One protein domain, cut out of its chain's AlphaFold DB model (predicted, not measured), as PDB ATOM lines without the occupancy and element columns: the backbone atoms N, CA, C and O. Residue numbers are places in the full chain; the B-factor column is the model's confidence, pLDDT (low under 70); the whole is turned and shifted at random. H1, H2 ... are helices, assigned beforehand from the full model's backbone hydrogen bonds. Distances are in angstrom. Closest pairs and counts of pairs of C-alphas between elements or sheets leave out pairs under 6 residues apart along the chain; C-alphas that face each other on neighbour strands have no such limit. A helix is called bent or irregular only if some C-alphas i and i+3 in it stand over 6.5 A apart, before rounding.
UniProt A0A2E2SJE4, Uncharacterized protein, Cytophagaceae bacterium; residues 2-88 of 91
ATOM      1  N   VAL A   2     -19.379 -38.074 153.932       84.62
ATOM      2  CA  VAL A   2     -19.569 -39.448 154.458       84.62
ATOM      3  C   VAL A   2     -19.696 -40.494 153.342       84.62
ATOM      4  O   VAL A   2     -19.012 -41.509 153.361       84.62
ATOM      5  N   THR A   3     -20.496 -40.213 152.315       85.44
ATOM      6  CA  THR A   3     -20.727 -41.117 151.175       85.44
ATOM      7  C   THR A   3     -19.468 -41.408 150.358       85.44
ATOM      8  O   THR A   3     -19.284 -42.531 149.908       85.44
ATOM      9  N   MET A   4     -18.566 -40.432 150.226       88.06
ATOM     10  CA  MET A   4     -17.268 -40.596 149.562       88.06
ATOM     11  C   MET A   4     -16.333 -41.503 150.366       88.06
ATOM     12  O   MET A   4     -15.692 -42.380 149.797       88.06
ATOM     13  N   VAL A   5     -16.288 -41.320 151.692       90.06
ATOM     14  CA  VAL A   5     -15.499 -42.176 152.593       90.06
ATOM     15  C   VAL A   5     -16.020 -43.612 152.543       90.06
ATOM     16  O   VAL A   5     -15.239 -44.544 152.378       90.06
ATOM     17  N   VAL A   6     -17.342 -43.792 152.600       91.50
ATOM     18  CA  VAL A   6     -17.976 -45.113 152.473       91.50
ATOM     19  C   VAL A   6     -17.672 -45.738 151.111       91.50
ATOM     20  O   VAL A   6     -17.269 -46.895 151.063       91.50
ATOM     21  N   GLN A   7     -17.801 -44.990 150.011       90.88
ATOM     22  CA  GLN A   7     -17.477 -45.480 148.667       90.88
ATOM     23  C   GLN A   7     -16.016 -45.942 148.574       90.88
ATOM     24  O   GLN A   7     -15.750 -47.005 148.017       90.88
ATOM     25  N   TRP A   8     -15.082 -45.188 149.160       91.50
ATOM     26  CA  TRP A   8     -13.666 -45.550 149.192       91.50
ATOM     27  C   TRP A   8     -13.412 -46.847 149.965       91.50
ATOM     28  O   TRP A   8     -12.779 -47.761 149.440       91.50
ATOM     29  N   VAL A   9     -13.950 -46.962 151.183       92.56
ATOM     30  CA  VAL A   9     -13.816 -48.170 152.018       92.56
ATOM     31  C   VAL A   9     -14.440 -49.384 151.328       92.56
ATOM     32  O   VAL A   9     -13.852 -50.461 151.311       92.56
ATOM     33  N   VAL A  10     -15.609 -49.221 150.704       91.81
ATOM     34  CA  VAL A  10     -16.258 -50.301 149.950       91.81
ATOM     35  C   VAL A  10     -15.398 -50.736 148.764       91.81
ATOM     36  O   VAL A  10     -15.294 -51.932 148.508       91.81
ATOM     37  N   TYR A  11     -14.756 -49.811 148.049       91.38
ATOM     38  CA  TYR A  11     -13.872 -50.169 146.936       91.38
ATOM     39  C   TYR A  11     -12.634 -50.936 147.387       91.38
ATOM     40  O   TYR A  11     -12.273 -51.908 146.723       91.38
ATOM     41  N   ASP A  12     -12.053 -50.548 148.517       89.56
ATOM     42  CA  ASP A  12     -10.911 -51.232 149.123       89.56
ATOM     43  C   ASP A  12     -11.279 -52.663 149.570       89.56
ATOM     44  O   ASP A  12     -10.616 -53.642 149.221       89.56
ATOM     45  N   ILE A  13     -12.435 -52.828 150.226       91.06
ATOM     46  CA  ILE A  13     -12.972 -54.147 150.602       91.06
ATOM     47  C   ILE A  13     -13.283 -55.003 149.362       91.06
ATOM     48  O   ILE A  13     -13.080 -56.220 149.361       91.06
ATOM     49  N   LEU A  14     -13.806 -54.402 148.292       89.50
ATOM     50  CA  LEU A  14     -14.098 -55.128 147.056       89.50
ATOM     51  C   LEU A  14     -12.821 -55.578 146.342       89.50
ATOM     52  O   LEU A  14     -12.818 -56.674 145.782       89.50
ATOM     53  N   ASP A  15     -11.749 -54.787 146.381       86.81
ATOM     54  CA  ASP A  15     -10.449 -55.186 145.831       86.81
ATOM     55  C   ASP A  15      -9.793 -56.303 146.621       86.81
ATOM     56  O   ASP A  15      -9.377 -57.297 146.030       86.81
ATOM     57  N   THR A  16      -9.760 -56.191 147.949       86.38
ATOM     58  CA  THR A  16      -9.193 -57.242 148.812       86.38
ATOM     59  C   THR A  16      -9.920 -58.577 148.652       86.38
ATOM     60  O   THR A  16      -9.321 -59.637 148.817       86.38
ATOM     61  N   ARG A  17     -11.202 -58.555 148.265       88.19
ATOM     62  CA  ARG A  17     -12.005 -59.753 147.961       88.19
ATOM     63  C   ARG A  17     -11.967 -60.185 146.489       88.19
ATOM     64  O   ARG A  17     -12.702 -61.102 146.126       88.19
ATOM     65  N   GLY A  18     -11.186 -59.525 145.631       83.56
ATOM     66  CA  GLY A  18     -11.088 -59.836 144.198       83.56
ATOM     67  C   GLY A  18     -12.359 -59.533 143.389       83.56
ATOM     68  O   GLY A  18     -12.525 -60.019 142.272       83.56
ATOM     69  N   LYS A  19     -13.288 -58.733 143.926       86.69
ATOM     70  CA  LYS A  19     -14.589 -58.406 143.316       86.69
ATOM     71  C   LYS A  19     -14.598 -57.014 142.683       86.69
ATOM     72  O   LYS A  19     -15.556 -56.256 142.834       86.69
ATOM     73  N   ALA A  20     -13.551 -56.678 141.932       78.56
ATOM     74  CA  ALA A  20     -13.401 -55.360 141.310       78.56
ATOM     75  C   ALA A  20     -14.560 -54.989 140.356       78.56
ATOM     76  O   ALA A  20     -14.909 -53.815 140.248       78.56
ATOM     77  N   HIS A  21     -15.211 -55.972 139.725       80.69
ATOM     78  CA  HIS A  21     -16.367 -55.759 138.843       80.69
ATOM     79  C   HIS A  21     -17.585 -55.149 139.566       80.69
ATOM     80  O   HIS A  21     -18.354 -54.407 138.959       80.69
ATOM     81  N   LEU A  22     -17.743 -55.387 140.876       87.12
ATOM     82  CA  LEU A  22     -18.850 -54.822 141.660       87.12
ATOM     83  C   LEU A  22     -18.675 -53.332 141.963       87.12
ATOM     84  O   LEU A  22     -19.644 -52.667 142.324       87.12
ATOM     85  N   LYS A  23     -17.477 -52.767 141.778       86.25
ATOM     86  CA  LYS A  23     -17.245 -51.330 141.981       86.25
ATOM     87  C   LYS A  23     -18.082 -50.475 141.039       86.25
ATOM     88  O   LYS A  23     -18.546 -49.411 141.442       86.25
ATOM     89  N   LEU A  24     -18.287 -50.954 139.810       86.69
ATOM     90  CA  LEU A  24     -19.139 -50.292 138.827       86.69
ATOM     91  C   LEU A  24     -20.611 -50.353 139.254       86.69
ATOM     92  O   LEU A  24     -21.303 -49.346 139.174       86.69
ATOM     93  N   ALA A  25     -21.068 -51.481 139.805       89.12
ATOM     94  CA  ALA A  25     -22.417 -51.587 140.362       89.12
ATOM     95  C   ALA A  25     -22.628 -50.617 141.539       89.12
ATOM     96  O   ALA A  25     -23.630 -49.907 141.582       89.12
ATOM     97  N   VAL A  26     -21.654 -50.517 142.452       90.50
ATOM     98  CA  VAL A  26     -21.684 -49.549 143.564       90.50
ATOM     99  C   VAL A  26     -21.669 -48.107 143.049       90.50
ATOM    100  O   VAL A  26     -22.400 -47.267 143.566       90.50
ATOM    101  N   PHE A  27     -20.873 -47.812 142.019       90.81
ATOM    102  CA  PHE A  27     -20.838 -46.491 141.392       90.81
ATOM    103  C   PHE A  27     -22.195 -46.105 140.795       90.81
ATOM    104  O   PHE A  27     -22.727 -45.046 141.123       90.81
ATOM    105  N   VAL A  28     -22.773 -46.981 139.969       91.38
ATOM    106  CA  VAL A  28     -24.079 -46.765 139.327       91.38
ATOM    107  C   VAL A  28     -25.177 -46.605 140.376       91.38
ATOM    108  O   VAL A  28     -26.003 -45.704 140.258       91.38
ATOM    109  N   PHE A  29     -25.156 -47.418 141.434       91.69
ATOM    110  CA  PHE A  29     -26.100 -47.297 142.543       91.69
ATOM    111  C   PHE A  29     -26.010 -45.930 143.233       91.69
ATOM    112  O   PHE A  29     -27.031 -45.275 143.431       91.69
ATOM    113  N   LEU A  30     -24.798 -45.467 143.559       90.50
ATOM    114  CA  LEU A  30     -24.599 -44.156 144.182       90.50
ATOM    115  C   LEU A  30     -25.020 -43.013 143.256       90.50
ATOM    116  O   LEU A  30     -25.638 -42.056 143.715       90.50
ATOM    117  N   LEU A  31     -24.733 -43.118 141.958       90.50
ATOM    118  CA  LEU A  31     -25.215 -42.167 140.957       90.50
ATOM    119  C   LEU A  31     -26.740 -42.076 140.978       90.50
ATOM    120  O   LEU A  31     -27.280 -40.985 141.121       90.50
ATOM    121  N   LEU A  32     -27.430 -43.213 140.907       89.88
ATOM    122  CA  LEU A  32     -28.893 -43.271 140.898       89.88
ATOM    123  C   LEU A  32     -29.487 -42.723 142.208       89.88
ATOM    124  O   LEU A  32     -30.479 -41.993 142.185       89.88
ATOM    125  N   LEU A  33     -28.833 -42.995 143.339       89.00
ATOM    126  CA  LEU A  33     -29.205 -42.453 144.644       89.00
ATOM    127  C   LEU A  33     -29.175 -40.915 144.659       89.00
ATOM    128  O   LEU A  33     -30.150 -40.296 145.079       89.00
ATOM    129  N   PHE A  34     -28.089 -40.297 144.184       87.88
ATOM    130  CA  PHE A  34     -27.950 -38.834 144.173       87.88
ATOM    131  C   PHE A  34     -28.765 -38.150 143.077       87.88
ATOM    132  O   PHE A  34     -29.221 -37.029 143.281       87.88
ATOM    133  N   LEU A  35     -28.950 -38.797 141.925       86.38
ATOM    134  CA  LEU A  35     -29.625 -38.184 140.781       86.38
ATOM    135  C   LEU A  35     -31.148 -38.309 140.853       86.38
ATOM    136  O   LEU A  35     -31.843 -37.387 140.436       86.38
ATOM    137  N   VAL A  36     -31.658 -39.433 141.368       84.88
ATOM    138  CA  VAL A  36     -33.087 -39.777 141.305       84.88
ATOM    139  C   VAL A  36     -33.699 -39.899 142.693       84.88
ATOM    140  O   VAL A  36     -34.652 -39.192 142.998       84.88
ATOM    141  N   ILE A  37     -33.152 -40.765 143.551       84.88
ATOM    142  CA  ILE A  37     -33.805 -41.124 144.821       84.88
ATOM    143  C   ILE A  37     -33.854 -39.920 145.765       84.88
ATOM    144  O   ILE A  37     -34.922 -39.566 146.252       84.88
ATOM    145  N   ILE A  38     -32.718 -39.263 146.005       84.25
ATOM    146  CA  ILE A  38     -32.647 -38.123 146.926       84.25
ATOM    147  C   ILE A  38     -33.552 -36.969 146.462       84.25
ATOM    148  O   ILE A  38     -34.374 -36.534 147.265       84.25
ATOM    149  N   PRO A  39     -33.496 -36.508 145.196       81.38
ATOM    150  CA  PRO A  39     -34.418 -35.485 144.713       81.38
ATOM    151  C   PRO A  39     -35.884 -35.900 144.816       81.38
ATOM    152  O   PRO A  39     -36.694 -35.102 145.269       81.38
ATOM    153  N   PHE A  40     -36.229 -37.142 144.466       81.50
ATOM    154  CA  PHE A  40     -37.611 -37.626 144.514       81.50
ATOM    155  C   PHE A  40     -38.180 -37.636 145.940       81.50
ATOM    156  O   PHE A  40     -39.266 -37.110 146.171       81.50
ATOM    157  N   PHE A  41     -37.429 -38.153 146.915       78.81
ATOM    158  CA  PHE A  41     -37.843 -38.133 148.324       78.81
ATOM    159  C   PHE A  41     -37.868 -36.715 148.911       78.81
ATOM    160  O   PHE A  41     -38.723 -36.404 149.739       78.81
ATOM    161  N   LEU A  42     -36.959 -35.835 148.483       73.81
ATOM    162  CA  LEU A  42     -36.954 -34.435 148.914       73.81
ATOM    163  C   LEU A  42     -38.161 -33.658 148.369       73.81
ATOM    164  O   LEU A  42     -38.649 -32.774 149.066       73.81
ATOM    165  N   ILE A  43     -38.656 -33.979 147.166       69.94
ATOM    166  CA  ILE A  43     -39.871 -33.360 146.601       69.94
ATOM    167  C   ILE A  43     -41.072 -33.648 147.496       69.94
ATOM    168  O   ILE A  43     -41.786 -32.723 147.871       69.94
ATOM    169  N   ASP A  44     -41.256 -34.913 147.866       67.62
ATOM    170  CA  ASP A  44     -42.401 -35.360 148.663       67.62
ATOM    171  C   ASP A  44     -42.377 -34.783 150.091       67.62
ATOM    172  O   ASP A  44     -43.412 -34.449 150.662       67.62
ATOM    173  N   TRP A  45     -41.181 -34.582 150.657       65.69
ATOM    174  CA  TRP A  45     -41.028 -34.061 152.018       65.69
ATOM    175  C   TRP A  45     -41.128 -32.530 152.118       65.69
ATOM    176  O   TRP A  45     -41.626 -32.005 153.115       65.69
ATOM    177  N   PHE A  46     -40.619 -31.791 151.124       63.16
ATOM    178  CA  PHE A  46     -40.484 -30.327 151.200       63.16
ATOM    179  C   PHE A  46     -41.570 -29.542 150.462       63.16
ATOM    180  O   PHE A  46     -41.677 -28.336 150.690       63.16
ATOM    181  N   VAL A  47     -42.382 -30.179 149.613       60.69
ATOM    182  CA  VAL A  47     -43.499 -29.520 148.919       60.69
ATOM    183  C   VAL A  47     -44.819 -29.918 149.589       60.69
ATOM    184  O   VAL A  47     -45.482 -30.853 149.141       60.69
ATOM    185  N   PRO A  48     -45.262 -29.231 150.661       58.41
ATOM    186  CA  PRO A  48     -46.636 -29.379 151.108       58.41
ATOM    187  C   PRO A  48     -47.566 -28.909 149.984       58.41
ATOM    188  O   PRO A  48     -47.291 -27.918 149.311       58.41
ATOM    189  N   SER A  49     -48.684 -29.611 149.807       56.31
ATOM    190  CA  SER A  49     -49.684 -29.462 148.735       56.31
ATOM    191  C   SER A  49     -50.410 -28.092 148.655       56.31
ATOM    192  O   SER A  49     -51.532 -28.026 148.152       56.31
ATOM    193  N   ARG A  50     -49.824 -26.991 149.155       52.94
ATOM    194  CA  ARG A  50     -50.373 -25.625 149.116       52.94
ATOM    195  C   ARG A  50     -49.543 -24.704 148.224       52.94
ATOM    196  O   ARG A  50     -48.381 -24.415 148.491       52.94
ATOM    197  N   ALA A  51     -50.207 -24.231 147.178       53.94
ATOM    198  CA  ALA A  51     -49.665 -23.576 146.000       53.94
ATOM    199  C   ALA A  51     -49.625 -22.035 146.082       53.94
ATOM    200  O   ALA A  51     -49.840 -21.382 145.069       53.94
ATOM    201  N   ASP A  52     -49.320 -21.438 147.241       55.28
ATOM    202  CA  ASP A  52     -49.519 -19.982 147.422       55.28
ATOM    203  C   ASP A  52     -48.237 -19.179 147.728       55.28
ATOM    204  O   ASP A  52     -48.298 -18.044 148.195       55.28
ATOM    205  N   GLY A  53     -47.049 -19.731 147.460       54.41
ATOM    206  CA  GLY A  53     -45.778 -19.052 147.731       54.41
ATOM    207  C   GLY A  53     -44.849 -19.030 146.524       54.41
ATOM    208  O   GLY A  53     -44.193 -20.027 146.236       54.41
ATOM    209  N   LEU A  54     -44.718 -17.865 145.881       55.31
ATOM    210  CA  LEU A  54     -43.864 -17.581 144.711       55.31
ATOM    211  C   LEU A  54     -42.380 -18.017 144.867       55.31
ATOM    212  O   LEU A  54     -41.659 -18.089 143.880       55.31
ATOM    213  N   ASN A  55     -41.927 -18.333 146.091       57.19
ATOM    214  CA  ASN A  55     -40.540 -18.676 146.436       57.19
ATOM    215  C   ASN A  55     -40.333 -20.083 147.044       57.19
ATOM    216  O   ASN A  55     -39.201 -20.419 147.395       57.19
ATOM    217  N   CYS A  56     -41.360 -20.935 147.170       61.72
ATOM    218  CA  CYS A  56     -41.224 -22.234 147.860       61.72
ATOM    219  C   CYS A  56     -40.304 -23.244 147.137       61.72
ATOM    220  O   CYS A  56     -39.807 -24.177 147.761       61.72
ATOM    221  N   GLY A  57     -40.033 -23.049 145.841       63.94
ATOM    222  CA  GLY A  57     -39.180 -23.939 145.043       63.94
ATOM    223  C   GLY A  57     -37.684 -23.593 145.040       63.94
ATOM    224  O   GLY A  57     -36.870 -24.448 144.693       63.94
ATOM    225  N   LEU A  58     -37.294 -22.373 145.434       68.12
ATOM    226  CA  LEU A  58     -35.904 -21.905 145.313       68.12
ATOM    227  C   LEU A  58     -34.931 -22.638 146.264       68.12
ATOM    228  O   LEU A  58     -33.880 -23.086 145.801       68.12
ATOM    229  N   PRO A  59     -35.255 -22.840 147.561       73.06
ATOM    230  CA  PRO A  59     -34.389 -23.604 148.462       73.06
ATOM    231  C   PRO A  59     -34.296 -25.075 148.041       73.06
ATOM    232  O   PRO A  59     -33.215 -25.658 148.053       73.06
ATOM    233  N   PHE A  60     -35.419 -25.657 147.609       74.69
ATOM    234  CA  PHE A  60     -35.500 -27.034 147.125       74.69
ATOM    235  C   PHE A  60     -34.586 -27.265 145.914       74.69
ATOM    236  O   PHE A  60     -33.772 -28.189 145.908       74.69
ATOM    237  N   MET A  61     -34.658 -26.378 144.920       77.75
ATOM    238  CA  MET A  61     -33.809 -26.443 143.734       77.75
ATOM    239  C   MET A  61     -32.320 -26.332 144.103       77.75
ATOM    240  O   MET A  61     -31.495 -27.044 143.533       77.75
ATOM    241  N   GLY A  62     -31.982 -25.527 145.118       82.00
ATOM    242  CA  GLY A  62     -30.637 -25.461 145.695       82.00
ATOM    243  C   GLY A  62     -30.168 -26.783 146.316       82.00
ATOM    244  O   GLY A  62     -29.045 -27.216 146.055       82.00
ATOM    245  N   PHE A  63     -31.023 -27.468 147.083       81.25
ATOM    246  CA  PHE A  63     -30.700 -28.781 147.660       81.25
ATOM    247  C   PHE A  63     -30.523 -29.868 146.596       81.25
ATOM    248  O   PHE A  63     -29.568 -30.645 146.670       81.25
ATOM    249  N   VAL A  64     -31.393 -29.906 145.584       84.38
ATOM    250  CA  VAL A  64     -31.267 -30.844 144.458       84.38
ATOM    251  C   VAL A  64     -29.964 -30.596 143.711       84.38
ATOM    252  O   VAL A  64     -29.182 -31.526 143.515       84.38
ATOM    253  N   LEU A  65     -29.667 -29.340 143.378       86.25
ATOM    254  CA  LEU A  65     -28.434 -28.985 142.684       86.25
ATOM    255  C   LEU A  65     -27.195 -29.355 143.512       86.25
ATOM    256  O   LEU A  65     -26.246 -29.927 142.976       86.25
ATOM    257  N   ALA A  66     -27.215 -29.112 144.825       86.00
ATOM    258  CA  ALA A  66     -26.141 -29.524 145.724       86.00
ATOM    259  C   ALA A  66     -25.975 -31.053 145.759       86.00
ATOM    260  O   ALA A  66     -24.844 -31.540 145.718       86.00
ATOM    261  N   SER A  67     -27.070 -31.823 145.775       85.75
ATOM    262  CA  SER A  67     -27.008 -33.291 145.715       85.75
ATOM    263  C   SER A  67     -26.430 -33.804 144.395       85.75
ATOM    264  O   SER A  67     -25.656 -34.761 144.396       85.75
ATOM    265  N   TRP A  68     -26.720 -33.142 143.277       88.00
ATOM    266  CA  TRP A  68     -26.164 -33.504 141.976       88.00
ATOM    267  C   TRP A  68     -24.679 -33.159 141.889       88.00
ATOM    268  O   TRP A  68     -23.856 -34.021 141.587       88.00
ATOM    269  N   VAL A  69     -24.309 -31.918 142.204       88.19
ATOM    270  CA  VAL A  69     -22.926 -31.447 142.057       88.19
ATOM    271  C   VAL A  69     -22.004 -32.127 143.072       88.19
ATOM    272  O   VAL A  69     -20.983 -32.698 142.692       88.19
ATOM    273  N   LEU A  70     -22.357 -32.115 144.360       88.06
ATOM    274  CA  LEU A  70     -21.492 -32.658 145.414       88.06
ATOM    275  C   LEU A  70     -21.645 -34.171 145.581       88.06
ATOM    276  O   LEU A  70     -20.673 -34.847 145.922       88.06
ATOM    277  N   GLY A  71     -22.847 -34.705 145.358       86.50
ATOM    278  CA  GLY A  71     -23.116 -36.138 145.410       86.50
ATOM    279  C   GLY A  71     -22.638 -36.828 144.141       86.50
ATOM    280  O   GLY A  71     -21.590 -37.466 144.160       86.50
ATOM    281  N   ALA A  72     -23.364 -36.674 143.032       88.44
ATOM    282  CA  ALA A  72     -23.043 -37.367 141.780       88.44
ATOM    283  C   ALA A  72     -21.689 -36.941 141.183       88.44
ATOM    284  O   ALA A  72     -20.909 -37.791 140.747       88.44
ATOM    285  N   GLY A  73     -21.362 -35.644 141.202       90.62
ATOM    286  CA  GLY A  73     -20.043 -35.170 140.769       90.62
ATOM    287  C   GLY A  73     -18.924 -35.736 141.644       90.62
ATOM    288  O   GLY A  73     -17.941 -36.286 141.147       90.62
ATOM    289  N   GLY A  74     -19.119 -35.699 142.960       91.12
ATOM    290  CA  GLY A  74     -18.174 -36.232 143.930       91.12
ATOM    291  C   GLY A  74     -17.913 -37.736 143.816       91.12
ATOM    292  O   GLY A  74     -16.757 -38.165 143.838       91.12
ATOM    293  N   THR A  75     -18.962 -38.547 143.662       91.12
ATOM    294  CA  THR A  75     -18.830 -40.005 143.496       91.12
ATOM    295  C   THR A  75     -18.151 -40.367 142.181       91.12
ATOM    296  O   THR A  75     -17.379 -41.329 142.140       91.12
ATOM    297  N   THR A  76     -18.396 -39.585 141.125       91.12
ATOM    298  CA  THR A  76     -17.768 -39.745 139.806       91.12
ATOM    299  C   THR A  76     -16.279 -39.457 139.871       91.12
ATOM    300  O   THR A  76     -15.478 -40.291 139.446       91.12
ATOM    301  N   ILE A  77     -15.889 -38.329 140.468       93.31
ATOM    302  CA  ILE A  77     -14.477 -37.984 140.663       93.31
ATOM    303  C   ILE A  77     -13.780 -39.077 141.475       93.31
ATOM    304  O   ILE A  77     -12.723 -39.556 141.071       93.31
ATOM    305  N   LEU A  78     -14.383 -39.532 142.577       92.94
ATOM    306  CA  LEU A  78     -13.783 -40.566 143.418       92.94
ATOM    307  C   LEU A  78     -13.637 -41.907 142.685       92.94
ATOM    308  O   LEU A  78     -12.612 -42.573 142.828       92.94
ATOM    309  N   HIS A  79     -14.621 -42.291 141.866       91.19
ATOM    310  CA  HIS A  79     -14.540 -43.498 141.048       91.19
ATOM    311  C   HIS A  79     -13.400 -43.427 140.029       91.19
ATOM    312  O   HIS A  79     -12.612 -44.368 139.923       91.19
ATOM    313  N   LEU A  80     -13.264 -42.292 139.341       90.38
ATOM    314  CA  LEU A  80     -12.166 -42.055 138.408       90.38
ATOM    315  C   LEU A  80     -10.814 -42.100 139.125       90.38
ATOM    316  O   LEU A  80      -9.945 -42.867 138.719       90.38
ATOM    317  N   VAL A  81     -10.654 -41.350 140.219       91.88
ATOM    318  CA  VAL A  81      -9.415 -41.319 141.016       91.88
ATOM    319  C   VAL A  81      -9.018 -42.721 141.469       91.88
ATOM    320  O   VAL A  81      -7.854 -43.095 141.342       91.88
ATOM    321  N   TYR A  82      -9.969 -43.525 141.946       88.69
ATOM    322  CA  TYR A  82      -9.687 -44.892 142.378       88.69
ATOM    323  C   TYR A  82      -9.240 -45.785 141.208       88.69
ATOM    324  O   TYR A  82      -8.281 -46.545 141.344       88.69
ATOM    325  N   ILE A  83      -9.899 -45.694 140.046       86.38
ATOM    326  CA  ILE A  83      -9.493 -46.446 138.846       86.38
ATOM    327  C   ILE A  83      -8.083 -46.046 138.410       86.38
ATOM    328  O   ILE A  83      -7.269 -46.927 138.139       86.38
ATOM    329  N   PHE A  84      -7.783 -44.747 138.356       87.38
ATOM    330  CA  PHE A  84      -6.449 -44.266 137.996       87.38
ATOM    331  C   PHE A  84      -5.396 -44.737 139.000       87.38
ATOM    332  O   PHE A  84      -4.372 -45.265 138.578       87.38
ATOM    333  N   LYS A  85      -5.673 -44.655 140.307       84.12
ATOM    334  CA  LYS A  85      -4.781 -45.160 141.362       84.12
ATOM    335  C   LYS A  85      -4.442 -46.644 141.169       84.12
ATOM    336  O   LYS A  85      -3.276 -47.000 141.245       84.12
ATOM    337  N   ASN A  86      -5.428 -47.497 140.881       76.44
ATOM    338  CA  ASN A  86      -5.194 -48.934 140.663       76.44
ATOM    339  C   ASN A  86      -4.561 -49.268 139.303       76.44
ATOM    340  O   ASN A  86      -4.106 -50.392 139.111       76.44
ATOM    341  N   ARG A  87      -4.585 -48.340 138.340       72.69
ATOM    342  CA  ARG A  87      -3.956 -48.513 137.022       72.69
ATOM    343  C   ARG A  87      -2.524 -48.000 136.957       72.69
ATOM    344  O   ARG A  87      -1.872 -48.266 135.955       72.69
ATOM    345  N   ILE A  88      -2.045 -47.276 137.966       60.84
ATOM    346  CA  ILE A  88      -0.633 -46.918 138.079       60.84
ATOM    347  C   ILE A  88       0.063 -48.126 138.722       60.84
ATOM    348  O   ILE A  88      -0.106 -48.334 139.925       60.84
TER     349      ILE A  88
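AT A GLANCE: This is residues 2 to 88 of the 91 residues of an uncharacterized protein of Cytophagaceae bacterium (UniProt A0A2E2SJE4). What does this domain look like? It is a long, narrow helical hairpin: H3, the longest helix, runs side by side with the bent helix H2, and the shorter H1 packs along both at one end, while residues 49 to 55 of the link between H2 and H3 stick out at the other. H1, the arm H2a and H3 make an up and down bundle, helices side by side in which each runs against the one before it in the chain. What are its make-up and size? The printed part has 87 residues with three named helices, in the order H1, H2, H3, and no named strand, and its class is all helix. It is loose, with a radius of gyration of the C-alphas of 16.7 A, and spans 56 by 19 by 17 A.

IN THESE COORDINATES: Where is the longest helix? H3 is residues 58 to 87, 42.4 A from first to last C-alpha, and ends with C-alpha 87 at (-3.956, -48.513, 137.022). Where is the bent helix? H2, residues 22 to 46, was assigned as one helix by its hydrogen bonds but is bent, with C-alphas 35 and 38 6.8 A apart. Its arms are H2a, residues 22 to 35, 19.8 A long, and H2b, residues 38 to 46, 11.9 A long; their lines stand at a shallow tilt of 30 degrees. Where does the printed part begin? H1, residues 2 to 16, is 21.4 A long and begins with C-alpha 2 at (-19.569, -39.448, 154.458).

HOW THE PARTS SIT: What touches H3? H2a touches residues 67 to 79 of H3 alone, opposite ways at a shallow tilt of 15 degrees; the closest C-alphas are those of Leu 31 and Ala 72, 5.3 A apart. H2b and H3 form a helical hairpin at a shallow tilt of 20 degrees, where H3 touches H2b with residues 60 to 67 alone; the closest C-alphas, of Pro 39 and Val 64, are 5.6 A apart. Where is H1? With residues 3 to 8 alone it touches H3, the same way at a shallow tilt of 25 degrees, closest at the C-alphas of Met 4 and Thr 75, 6.3 A apart. H1 and H2a form a helical hairpin at a shallow tilt of 14 degrees, closest at the C-alphas of Tyr 11 and Lys 23, 6.1 A apart; H1 and H2b are apart. How are the helix backbones formed? In H1, H2a, H2b and H3 every O i to N i+4 pair is within hydrogen-bond range.

THE WHOLE: How far does it reach? The two C-alphas farthest apart, those of Asp 52 and Ile 88, are 56.6 A apart. How is it linked? The printed part has no cut; the link from H1 to H2 is tight, with 5 residues, and that from H2 to H3 is long, with 11, of which residues 49 to 55 stand free. Where is confidence low? The mean pLDDT of the printed part is 81.5, and residues 43 to 58 and residue 88 are under 70.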